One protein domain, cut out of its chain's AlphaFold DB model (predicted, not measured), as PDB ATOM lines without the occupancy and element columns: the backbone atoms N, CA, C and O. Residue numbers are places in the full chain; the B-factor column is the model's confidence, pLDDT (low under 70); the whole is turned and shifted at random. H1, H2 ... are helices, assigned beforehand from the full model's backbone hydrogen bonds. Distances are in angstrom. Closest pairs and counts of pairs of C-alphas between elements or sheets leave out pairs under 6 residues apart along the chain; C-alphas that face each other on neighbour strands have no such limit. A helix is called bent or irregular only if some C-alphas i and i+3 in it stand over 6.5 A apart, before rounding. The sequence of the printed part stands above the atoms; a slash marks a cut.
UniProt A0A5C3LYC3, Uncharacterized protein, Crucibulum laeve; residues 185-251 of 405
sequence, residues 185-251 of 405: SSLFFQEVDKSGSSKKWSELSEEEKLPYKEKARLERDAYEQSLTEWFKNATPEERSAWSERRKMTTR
ATOM      1  N   SER A 185     114.116 126.830 145.424       80.62
ATOM      2  CA  SER A 185     113.152 127.158 146.476       80.62
ATOM      3  C   SER A 185     112.387 125.945 147.004       80.62
ATOM      4  O   SER A 185     112.033 125.917 148.173       80.62
ATOM      5  N   SER A 186     112.151 124.920 146.181       80.00
ATOM      6  CA  SER A 186     111.486 123.685 146.607       80.00
ATOM      7  C   SER A 186     112.338 122.874 147.578       80.00
ATOM      8  O   SER A 186     111.767 122.254 148.467       80.00
ATOM      9  N   LEU A 187     113.666 122.874 147.417       82.25
ATOM     10  CA  LEU A 187     114.590 122.215 148.349       82.25
ATOM     11  C   LEU A 187     114.598 122.935 149.690       82.25
ATOM     12  O   LEU A 187     114.418 122.313 150.730       82.25
ATOM     13  N   PHE A 188     114.668 124.264 149.652       85.12
ATOM     14  CA  PHE A 188     114.524 125.076 150.851       85.12
ATOM     15  C   PHE A 188     113.174 124.830 151.546       85.12
ATOM     16  O   PHE A 188     113.128 124.609 152.749       85.12
ATOM     17  N   PHE A 189     112.062 124.771 150.801       85.44
ATOM     18  CA  PHE A 189     110.724 124.512 151.358       85.44
ATOM     19  C   PHE A 189     110.521 123.096 151.912       85.44
ATOM     20  O   PHE A 189     109.523 122.864 152.595       85.44
ATOM     21  N   GLN A 190     111.398 122.144 151.585       80.56
ATOM     22  CA  GLN A 190     111.405 120.822 152.215       80.56
ATOM     23  C   GLN A 190     112.088 120.855 153.584       80.56
ATOM     24  O   GLN A 190     111.708 120.082 154.459       80.56
ATOM     25  N   GLU A 191     113.062 121.746 153.763       80.88
ATOM     26  CA  GLU A 191     113.865 121.871 154.981       80.88
ATOM     27  C   GLU A 191     113.243 122.843 155.996       80.88
ATOM     28  O   GLU A 191     113.445 122.686 157.199       80.88
ATOM     29  N   VAL A 192     112.441 123.814 155.540       79.50
ATOM     30  CA  VAL A 192     111.761 124.781 156.417       79.50
ATOM     31  C   VAL A 192     110.264 124.517 156.564       79.50
ATOM     32  O   VAL A 192     109.593 124.025 155.655       79.50
ATOM     33  N   ASP A 193     109.700 124.945 157.696       73.88
ATOM     34  CA  ASP A 193     108.252 124.943 157.906       73.88
ATOM     35  C   ASP A 193     107.516 125.674 156.774       73.88
ATOM     36  O   ASP A 193     107.836 126.807 156.411       73.88
ATOM     37  N   LYS A 194     106.471 125.030 156.238       69.56
ATOM     38  CA  LYS A 194     105.711 125.518 155.073       69.56
ATOM     39  C   LYS A 194     105.004 126.861 155.308       69.56
ATOM     40  O   LYS A 194     104.606 127.504 154.338       69.56
ATOM     41  N   SER A 195     104.818 127.297 156.559       60.28
ATOM     42  CA  SER A 195     104.220 128.603 156.851       60.28
ATOM     43  C   SER A 195     105.249 129.722 156.655       60.28
ATOM     44  O   SER A 195     106.303 129.772 157.283       60.28
ATOM     45  N   GLY A 196     104.960 130.634 155.725       72.44
ATOM     46  CA  GLY A 196     105.832 131.777 155.439       72.44
ATOM     47  C   GLY A 196     107.152 131.429 154.736       72.44
ATOM     48  O   GLY A 196     107.969 132.324 154.536       72.44
ATOM     49  N   SER A 197     107.359 130.182 154.304       78.56
ATOM     50  CA  SER A 197     108.583 129.735 153.623       78.56
ATOM     51  C   SER A 197     108.896 130.547 152.363       78.56
ATOM     52  O   SER A 197     110.046 130.892 152.121       78.56
ATOM     53  N   SER A 198     107.875 130.957 151.606       79.31
ATOM     54  CA  SER A 198     108.055 131.836 150.443       79.31
ATOM     55  C   SER A 198     108.612 133.214 150.813       79.31
ATOM     56  O   SER A 198     109.358 133.795 150.024       79.31
ATOM     57  N   LYS A 199     108.249 133.746 151.987       82.62
ATOM     58  CA  LYS A 199     108.760 135.027 152.488       82.62
ATOM     59  C   LYS A 199     110.208 134.859 152.947       82.62
ATOM     60  O   LYS A 199     111.070 135.565 152.444       82.62
ATOM     61  N   LYS A 200     110.479 133.817 153.743       86.31
ATOM     62  CA  LYS A 200     111.832 133.452 154.195       86.31
ATOM     63  C   LYS A 200     112.800 133.240 153.024       86.31
ATOM     64  O   LYS A 200     113.885 133.792 153.022       86.31
ATOM     65  N   TRP A 201     112.384 132.527 151.974       86.25
ATOM     66  CA  TRP A 201     113.193 132.343 150.759       86.25
ATOM     67  C   TRP A 201     113.496 133.655 150.028       86.25
ATOM     68  O   TRP A 201     114.549 133.795 149.410       86.25
ATOM     69  N   SER A 202     112.562 134.607 150.064       86.25
ATOM     70  CA  SER A 202     112.755 135.919 149.440       86.25
ATOM     71  C   SER A 202     113.707 136.801 150.253       86.25
ATOM     72  O   SER A 202     114.383 137.635 149.662       86.25
ATOM     73  N   GLU A 203     113.769 136.592 151.571       89.38
ATOM     74  CA  GLU A 203     114.646 137.299 152.516       89.38
ATOM     75  C   GLU A 203     116.079 136.737 152.547       89.38
ATOM     76  O   GLU A 203     116.991 137.470 152.917       89.38
ATOM     77  N   LEU A 204     116.297 135.484 152.120       89.38
ATOM     78  CA  LEU A 204     117.643 134.907 152.002       89.38
ATOM     79  C   LEU A 204     118.517 135.694 151.018       89.38
ATOM     80  O   LEU A 204     118.093 136.030 149.901       89.38
ATOM     81  N   SER A 205     119.772 135.891 151.403       89.06
ATOM     82  CA  SER A 205     120.820 136.413 150.530       89.06
ATOM     83  C   SER A 205     121.120 135.449 149.372       89.06
ATOM     84  O   SER A 205     120.766 134.265 149.385       89.06
ATOM     85  N   GLU A 206     121.766 135.946 148.316       87.56
ATOM     86  CA  GLU A 206     122.129 135.100 147.171       87.56
ATOM     87  C   GLU A 206     123.178 134.034 147.529       87.56
ATOM     88  O   GLU A 206     123.168 132.958 146.929       87.56
ATOM     89  N   GLU A 207     124.006 134.298 148.541       88.38
ATOM     90  CA  GLU A 207     124.981 133.359 149.104       88.38
ATOM     91  C   GLU A 207     124.281 132.199 149.826       88.38
ATOM     92  O   GLU A 207     124.594 131.037 149.579       88.38
ATOM     93  N   GLU A 208     123.244 132.483 150.620       88.19
ATOM     94  CA  GLU A 208     122.441 131.455 151.302       88.19
ATOM     95  C   GLU A 208     121.580 130.634 150.332       88.19
ATOM     96  O   GLU A 208     121.276 129.466 150.580       88.19
ATOM     97  N   LYS A 209     121.193 131.214 149.191       91.62
ATOM     98  CA  LYS A 209     120.476 130.497 148.123       91.62
ATOM     99  C   LYS A 209     121.394 129.605 147.286       91.62
ATOM    100  O   LYS A 209     120.893 128.692 146.624       91.62
ATOM    101  N   LEU A 210     122.701 129.865 147.264       90.38
ATOM    102  CA  LEU A 210     123.680 129.142 146.450       90.38
ATOM    103  C   LEU A 210     123.696 127.617 146.686       90.38
ATOM    104  O   LEU A 210     123.587 126.891 145.695       90.38
ATOM    105  N   PRO A 211     123.730 127.090 147.930       90.06
ATOM    106  CA  PRO A 211     123.697 125.641 148.157       90.06
ATOM    107  C   PRO A 211     122.426 124.986 147.600       90.06
ATOM    108  O   PRO A 211     122.479 123.901 147.022       90.06
ATOM    109  N   TYR A 212     121.282 125.670 147.684       88.50
ATOM    110  CA  TYR A 212     120.020 125.192 147.117       88.50
ATOM    111  C   TYR A 212     120.012 125.223 145.588       88.50
ATOM    112  O   TYR A 212     119.396 124.363 144.956       88.50
ATOM    113  N   LYS A 213     120.687 126.204 144.978       87.31
ATOM    114  CA  LYS A 213     120.858 126.276 143.521       87.31
ATOM    115  C   LYS A 213     121.738 125.138 143.011       87.31
ATOM    116  O   LYS A 213     121.338 124.483 142.051       87.31
ATOM    117  N   GLU A 214     122.865 124.867 143.668       88.38
ATOM    118  CA  GLU A 214     123.754 123.759 143.292       88.38
ATOM    119  C   GLU A 214     123.090 122.399 143.507       88.38
ATOM    120  O   GLU A 214     123.095 121.568 142.604       88.38
ATOM    121  N   LYS A 215     122.414 122.184 144.641       85.75
ATOM    122  CA  LYS A 215     121.672 120.939 144.896       85.75
ATOM    123  C   LYS A 215     120.567 120.710 143.856       85.75
ATOM    124  O   LYS A 215     120.456 119.621 143.304       85.75
ATOM    125  N   ALA A 216     119.813 121.755 143.500       84.19
ATOM    126  CA  ALA A 216     118.818 121.686 142.428       84.19
ATOM    127  C   ALA A 216     119.434 121.425 141.042       84.19
ATOM    128  O   ALA A 216     118.783 120.822 140.186       84.19
ATOM    129  N   ARG A 217     120.661 121.904 140.793       85.50
ATOM    130  CA  ARG A 217     121.406 121.620 139.560       85.50
ATOM    131  C   ARG A 217     121.821 120.151 139.513       85.50
ATOM    132  O   ARG A 217     121.502 119.485 138.541       85.50
ATOM    133  N   LEU A 218     122.418 119.628 140.582       85.56
ATOM    134  CA  LEU A 218     122.836 118.226 140.670       85.56
ATOM    135  C   LEU A 218     121.662 117.250 140.525       85.56
ATOM    136  O   LEU A 218     121.761 116.278 139.781       85.56
ATOM    137  N   GLU A 219     120.528 117.517 141.179       81.12
ATOM    138  CA  GLU A 219     119.330 116.675 141.041       81.12
ATOM    139  C   GLU A 219     118.753 116.711 139.619       81.12
ATOM    140  O   GLU A 219     118.245 115.702 139.128       81.12
ATOM    141  N   ARG A 220     118.859 117.856 138.930       76.19
ATOM    142  CA  ARG A 220     118.482 117.972 137.517       76.19
ATOM    143  C   ARG A 220     119.422 117.169 136.624       76.19
ATOM    144  O   ARG A 220     118.932 116.417 135.791       76.19
ATOM    145  N   ASP A 221     120.728 117.301 136.822       80.62
ATOM    146  CA  ASP A 221     121.738 116.596 136.031       80.62
ATOM    147  C   ASP A 221     121.581 115.069 136.207       80.62
ATOM    148  O   ASP A 221     121.561 114.325 135.227       80.62
ATOM    149  N   ALA A 222     121.345 114.595 137.437       79.50
ATOM    150  CA  ALA A 222     121.052 113.187 137.724       79.50
ATOM    151  C   ALA A 222     119.744 112.709 137.062       79.50
ATOM    152  O   ALA A 222     119.663 111.604 136.514       79.50
ATOM    153  N   TYR A 223     118.709 113.551 137.067       76.25
ATOM    154  CA  TYR A 223     117.459 113.262 136.370       76.25
ATOM    155  C   TYR A 223     117.658 113.161 134.849       76.25
ATOM    156  O   TYR A 223     117.152 112.231 134.228       76.25
ATOM    157  N   GLU A 224     118.429 114.063 134.242       76.31
ATOM    158  CA  GLU A 224     118.738 114.031 132.807       76.31
ATOM    159  C   GLU A 224     119.553 112.793 132.410       76.31
ATOM    160  O   GLU A 224     119.268 112.173 131.379       76.31
ATOM    161  N   GLN A 225     120.508 112.379 133.245       78.81
ATOM    162  CA  GLN A 225     121.264 111.139 133.046       78.81
ATOM    163  C   GLN A 225     120.344 109.915 133.089       78.81
ATOM    164  O   GLN A 225     120.306 109.143 132.131       78.81
ATOM    165  N   SER A 226     119.521 109.795 134.133       77.56
ATOM    166  CA  SER A 226     118.569 108.683 134.260       77.56
ATOM    167  C   SER A 226     117.518 108.664 133.140       77.56
ATOM    168  O   SER A 226     117.126 107.597 132.670       77.56
ATOM    169  N   LEU A 227     117.084 109.832 132.648       74.69
ATOM    170  CA  LEU A 227     116.221 109.924 131.469       74.69
ATOM    171  C   LEU A 227     116.934 109.415 130.218       74.69
ATOM    172  O   LEU A 227     116.336 108.688 129.431       74.69
ATOM    173  N   THR A 228     118.194 109.802 130.025       79.50
ATOM    174  CA  THR A 228     118.998 109.389 128.870       79.50
ATOM    175  C   THR A 228     119.200 107.876 128.860       79.50
ATOM    176  O   THR A 228     119.056 107.242 127.817       79.50
ATOM    177  N   GLU A 229     119.485 107.281 130.016       80.81
ATOM    178  CA  GLU A 229     119.580 105.828 130.186       80.81
ATOM    179  C   GLU A 229     118.248 105.135 129.907       80.81
ATOM    180  O   GLU A 229     118.200 104.163 129.155       80.81
ATOM    181  N   TRP A 230     117.148 105.684 130.423       81.75
ATOM    182  CA  TRP A 230     115.817 105.168 130.132       81.75
ATOM    183  C   TRP A 230     115.506 105.210 128.629       81.75
ATOM    184  O   TRP A 230     115.070 104.212 128.065       81.75
ATOM    185  N   PHE A 231     115.807 106.313 127.936       77.38
ATOM    186  CA  PHE A 231     115.589 106.437 126.489       77.38
ATOM    187  C   PHE A 231     116.412 105.461 125.648       77.38
ATOM    188  O   PHE A 231     115.955 105.071 124.571       77.38
ATOM    189  N   LYS A 232     117.607 105.078 126.114       82.31
ATOM    190  CA  LYS A 232     118.426 104.043 125.465       82.31
ATOM    191  C   LYS A 232     117.772 102.665 125.563       82.31
ATOM    192  O   LYS A 232     117.858 101.898 124.610       82.31
ATOM    193  N   ASN A 233     117.098 102.387 126.679       81.81
ATOM    194  CA  ASN A 233     116.484 101.091 126.967       81.81
ATOM    195  C   ASN A 233     114.996 101.010 126.567       81.81
ATOM    196  O   ASN A 233     114.440  99.917 126.517       81.81
ATOM    197  N   ALA A 234     114.354 102.143 126.266       81.50
ATOM    198  CA  ALA A 234     112.927 102.217 125.967       81.50
ATOM    199  C   ALA A 234     112.567 101.710 124.557       81.50
ATOM    200  O   ALA A 234     113.154 102.091 123.531       81.50
ATOM    201  N   THR A 235     111.498 100.921 124.488       82.12
ATOM    202  CA  THR A 235     110.891 100.461 123.236       82.12
ATOM    203  C   THR A 235     110.298 101.633 122.426       82.12
ATOM    204  O   THR A 235     110.078 102.734 122.948       82.12
ATOM    205  N   PRO A 236     110.057 101.467 121.110       78.62
ATOM    206  CA  PRO A 236     109.404 102.497 120.295       78.62
ATOM    207  C   PRO A 236     108.007 102.895 120.804       78.62
ATOM    208  O   PRO A 236     107.646 104.072 120.748       78.62
ATOM    209  N   GLU A 237     107.246 101.939 121.344       75.38
ATOM    210  CA  GLU A 237     105.914 102.167 121.916       75.38
ATOM    211  C   GLU A 237     105.985 103.032 123.181       75.38
ATOM    212  O   GLU A 237     105.260 104.020 123.307       75.38
ATOM    213  N   GLU A 238     106.937 102.743 124.068       75.19
ATOM    214  CA  GLU A 238     107.201 103.511 125.290       75.19
ATOM    215  C   GLU A 238     107.663 104.945 124.996       75.19
ATOM    216  O   GLU A 238     107.224 105.901 125.644       75.19
ATOM    217  N   ARG A 239     108.500 105.129 123.966       74.44
ATOM    218  CA  ARG A 239     108.928 106.458 123.497       74.44
ATOM    219  C   ARG A 239     107.771 107.264 122.905       74.44
ATOM    220  O   ARG A 239     107.673 108.469 123.154       74.44
ATOM    221  N   SER A 240     106.879 106.611 122.160       69.38
ATOM    222  CA  SER A 240     105.660 107.232 121.630       69.38
ATOM    223  C   SER A 240     104.708 107.641 122.759       69.38
ATOM    224  O   SER A 240     104.276 108.794 122.814       69.38
ATOM    225  N   ALA A 241     104.479 106.755 123.733       69.88
ATOM    226  CA  ALA A 241     103.670 107.035 124.919       69.88
ATOM    227  C   ALA A 241     104.247 108.185 125.766       69.88
ATOM    228  O   ALA A 241     103.499 109.042 126.244       69.88
ATOM    229  N   TRP A 242     105.575 108.268 125.912       66.62
ATOM    230  CA  TRP A 242     106.243 109.393 126.574       66.62
ATOM    231  C   TRP A 242     106.056 110.716 125.817       66.62
ATOM    232  O   TRP A 242     105.760 111.745 126.428       66.62
ATOM    233  N   SER A 243     106.179 110.697 124.485       65.75
ATOM    234  CA  SER A 243     105.940 111.868 123.632       65.75
ATOM    235  C   SER A 243     104.491 112.353 123.751       65.75
ATOM    236  O   SER A 243     104.244 113.544 123.948       65.75
ATOM    237  N   GLU A 244     103.532 111.427 123.738       60.62
ATOM    238  CA  GLU A 244     102.108 111.725 123.888       60.62
ATOM    239  C   GLU A 244     101.772 112.257 125.292       60.62
ATOM    240  O   GLU A 244     101.056 113.253 125.433       60.62
ATOM    241  N   ARG A 245     102.392 111.698 126.343       62.97
ATOM    242  CA  ARG A 245     102.329 112.225 127.719       62.97
ATOM    243  C   ARG A 245     102.823 113.666 127.801       62.97
ATOM    244  O   ARG A 245     102.209 114.497 128.481       62.97
ATOM    245  N   ARG A 246     103.934 113.977 127.126       59.84
ATOM    246  CA  ARG A 246     104.471 115.339 127.088       59.84
ATOM    247  C   ARG A 246     103.462 116.266 126.418       59.84
ATOM    248  O   ARG A 246     103.039 117.217 127.056       59.84
ATOM    249  N   LYS A 247     102.958 115.915 125.231       53.41
ATOM    250  CA  LYS A 247     101.944 116.701 124.500       53.41
ATOM    251  C   LYS A 247     100.655 116.943 125.300       53.41
ATOM    252  O   LYS A 247     100.112 118.043 125.240       53.41
ATOM    253  N   MET A 248     100.176 115.965 126.080       48.53
ATOM    254  CA  MET A 248      98.980 116.124 126.924       48.53
ATOM    255  C   MET A 248      99.200 117.058 128.125       48.53
ATOM    256  O   MET A 248      98.321 117.856 128.449       48.53
ATOM    257  N   THR A 249     100.363 116.983 128.781       45.47
ATOM    258  CA  THR A 249     100.707 117.844 129.933       45.47
ATOM    259  C   THR A 249     101.136 119.252 129.513       45.47
ATOM    260  O   THR A 249     100.862 120.219 130.221       45.47
ATOM    261  N   THR A 250     101.728 119.392 128.324       44.78
ATOM    262  CA  THR A 250     102.089 120.665 127.688       44.78
ATOM    263  C   THR A 250     101.098 121.061 126.599       44.78
ATOM    264  O   THR A 250     101.496 121.591 125.566       44.78
ATOM    265  N   ARG A 251      99.788 120.894 126.824       46.75
ATOM    266  CA  ARG A 251      98.782 121.550 125.965       46.75
ATOM    267  C   ARG A 251      98.842 123.088 126.045       46.75
ATOM    268  O   ARG A 251      98.125 123.774 125.327       46.75
TER     269      ARG A 251
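What this domain is: This is residues 185 to 251 of the 405 residues of an uncharacterized protein of Crucibulum laeve (UniProt A0A5C3LYC3). One long helix, H3, makes the length of an open frame: short H1 and H2 sit near its first end, and H4 folds back from its last end as an open V. The printed part has 67 residues, of which 56 belong to four named helices, in the order H1, H2, H3, H4 along the chain, with no named strand; the class is all helix. The whole is extended, with a radius of gyration of the C-alphas of 17.2 A, spanning 47 by 25 by 17 A.

How they stand to each other: H1, residues 185 to 191, touches H2, residues 197 to 203, at a steep tilt of 64 degrees; the closest C-alphas, of Phe 189 and Ser 197, are 6.1 A apart. H3, residues 206 to 233, touches H1 with residues 212 to 216 alone, about perpendicular at 80 degrees; the closest C-alphas, of Leu 187 and Tyr 212, are 6.3 A apart. H4, residues 236 to 249, is close to H3 but not clearly touching, at a steep tilt of 38 degrees, opposite ways; the closest C-alphas, of Phe 231 and Arg 239, are 7.3 A apart. H4 is apart from H1 and H2. Every O i to N i+4 pair is within hydrogen-bond range in H1, H2 and H4, and 22 of 24 in H3.

Where its parts are: H1 begins at C-alpha 185 (113.152, 127.158, 146.476). H3, 40.0 A long, is only just irregular: C-alphas 208 and 211 are 6.7 A apart. H4, 20.1 A long, ends at C-alpha 249 (100.707, 117.844, 129.933).

The domain as a whole: The printed part has no cut, and its three links are tight. pLDDT is under 70 at residues 194 to 195 and 240 to 251.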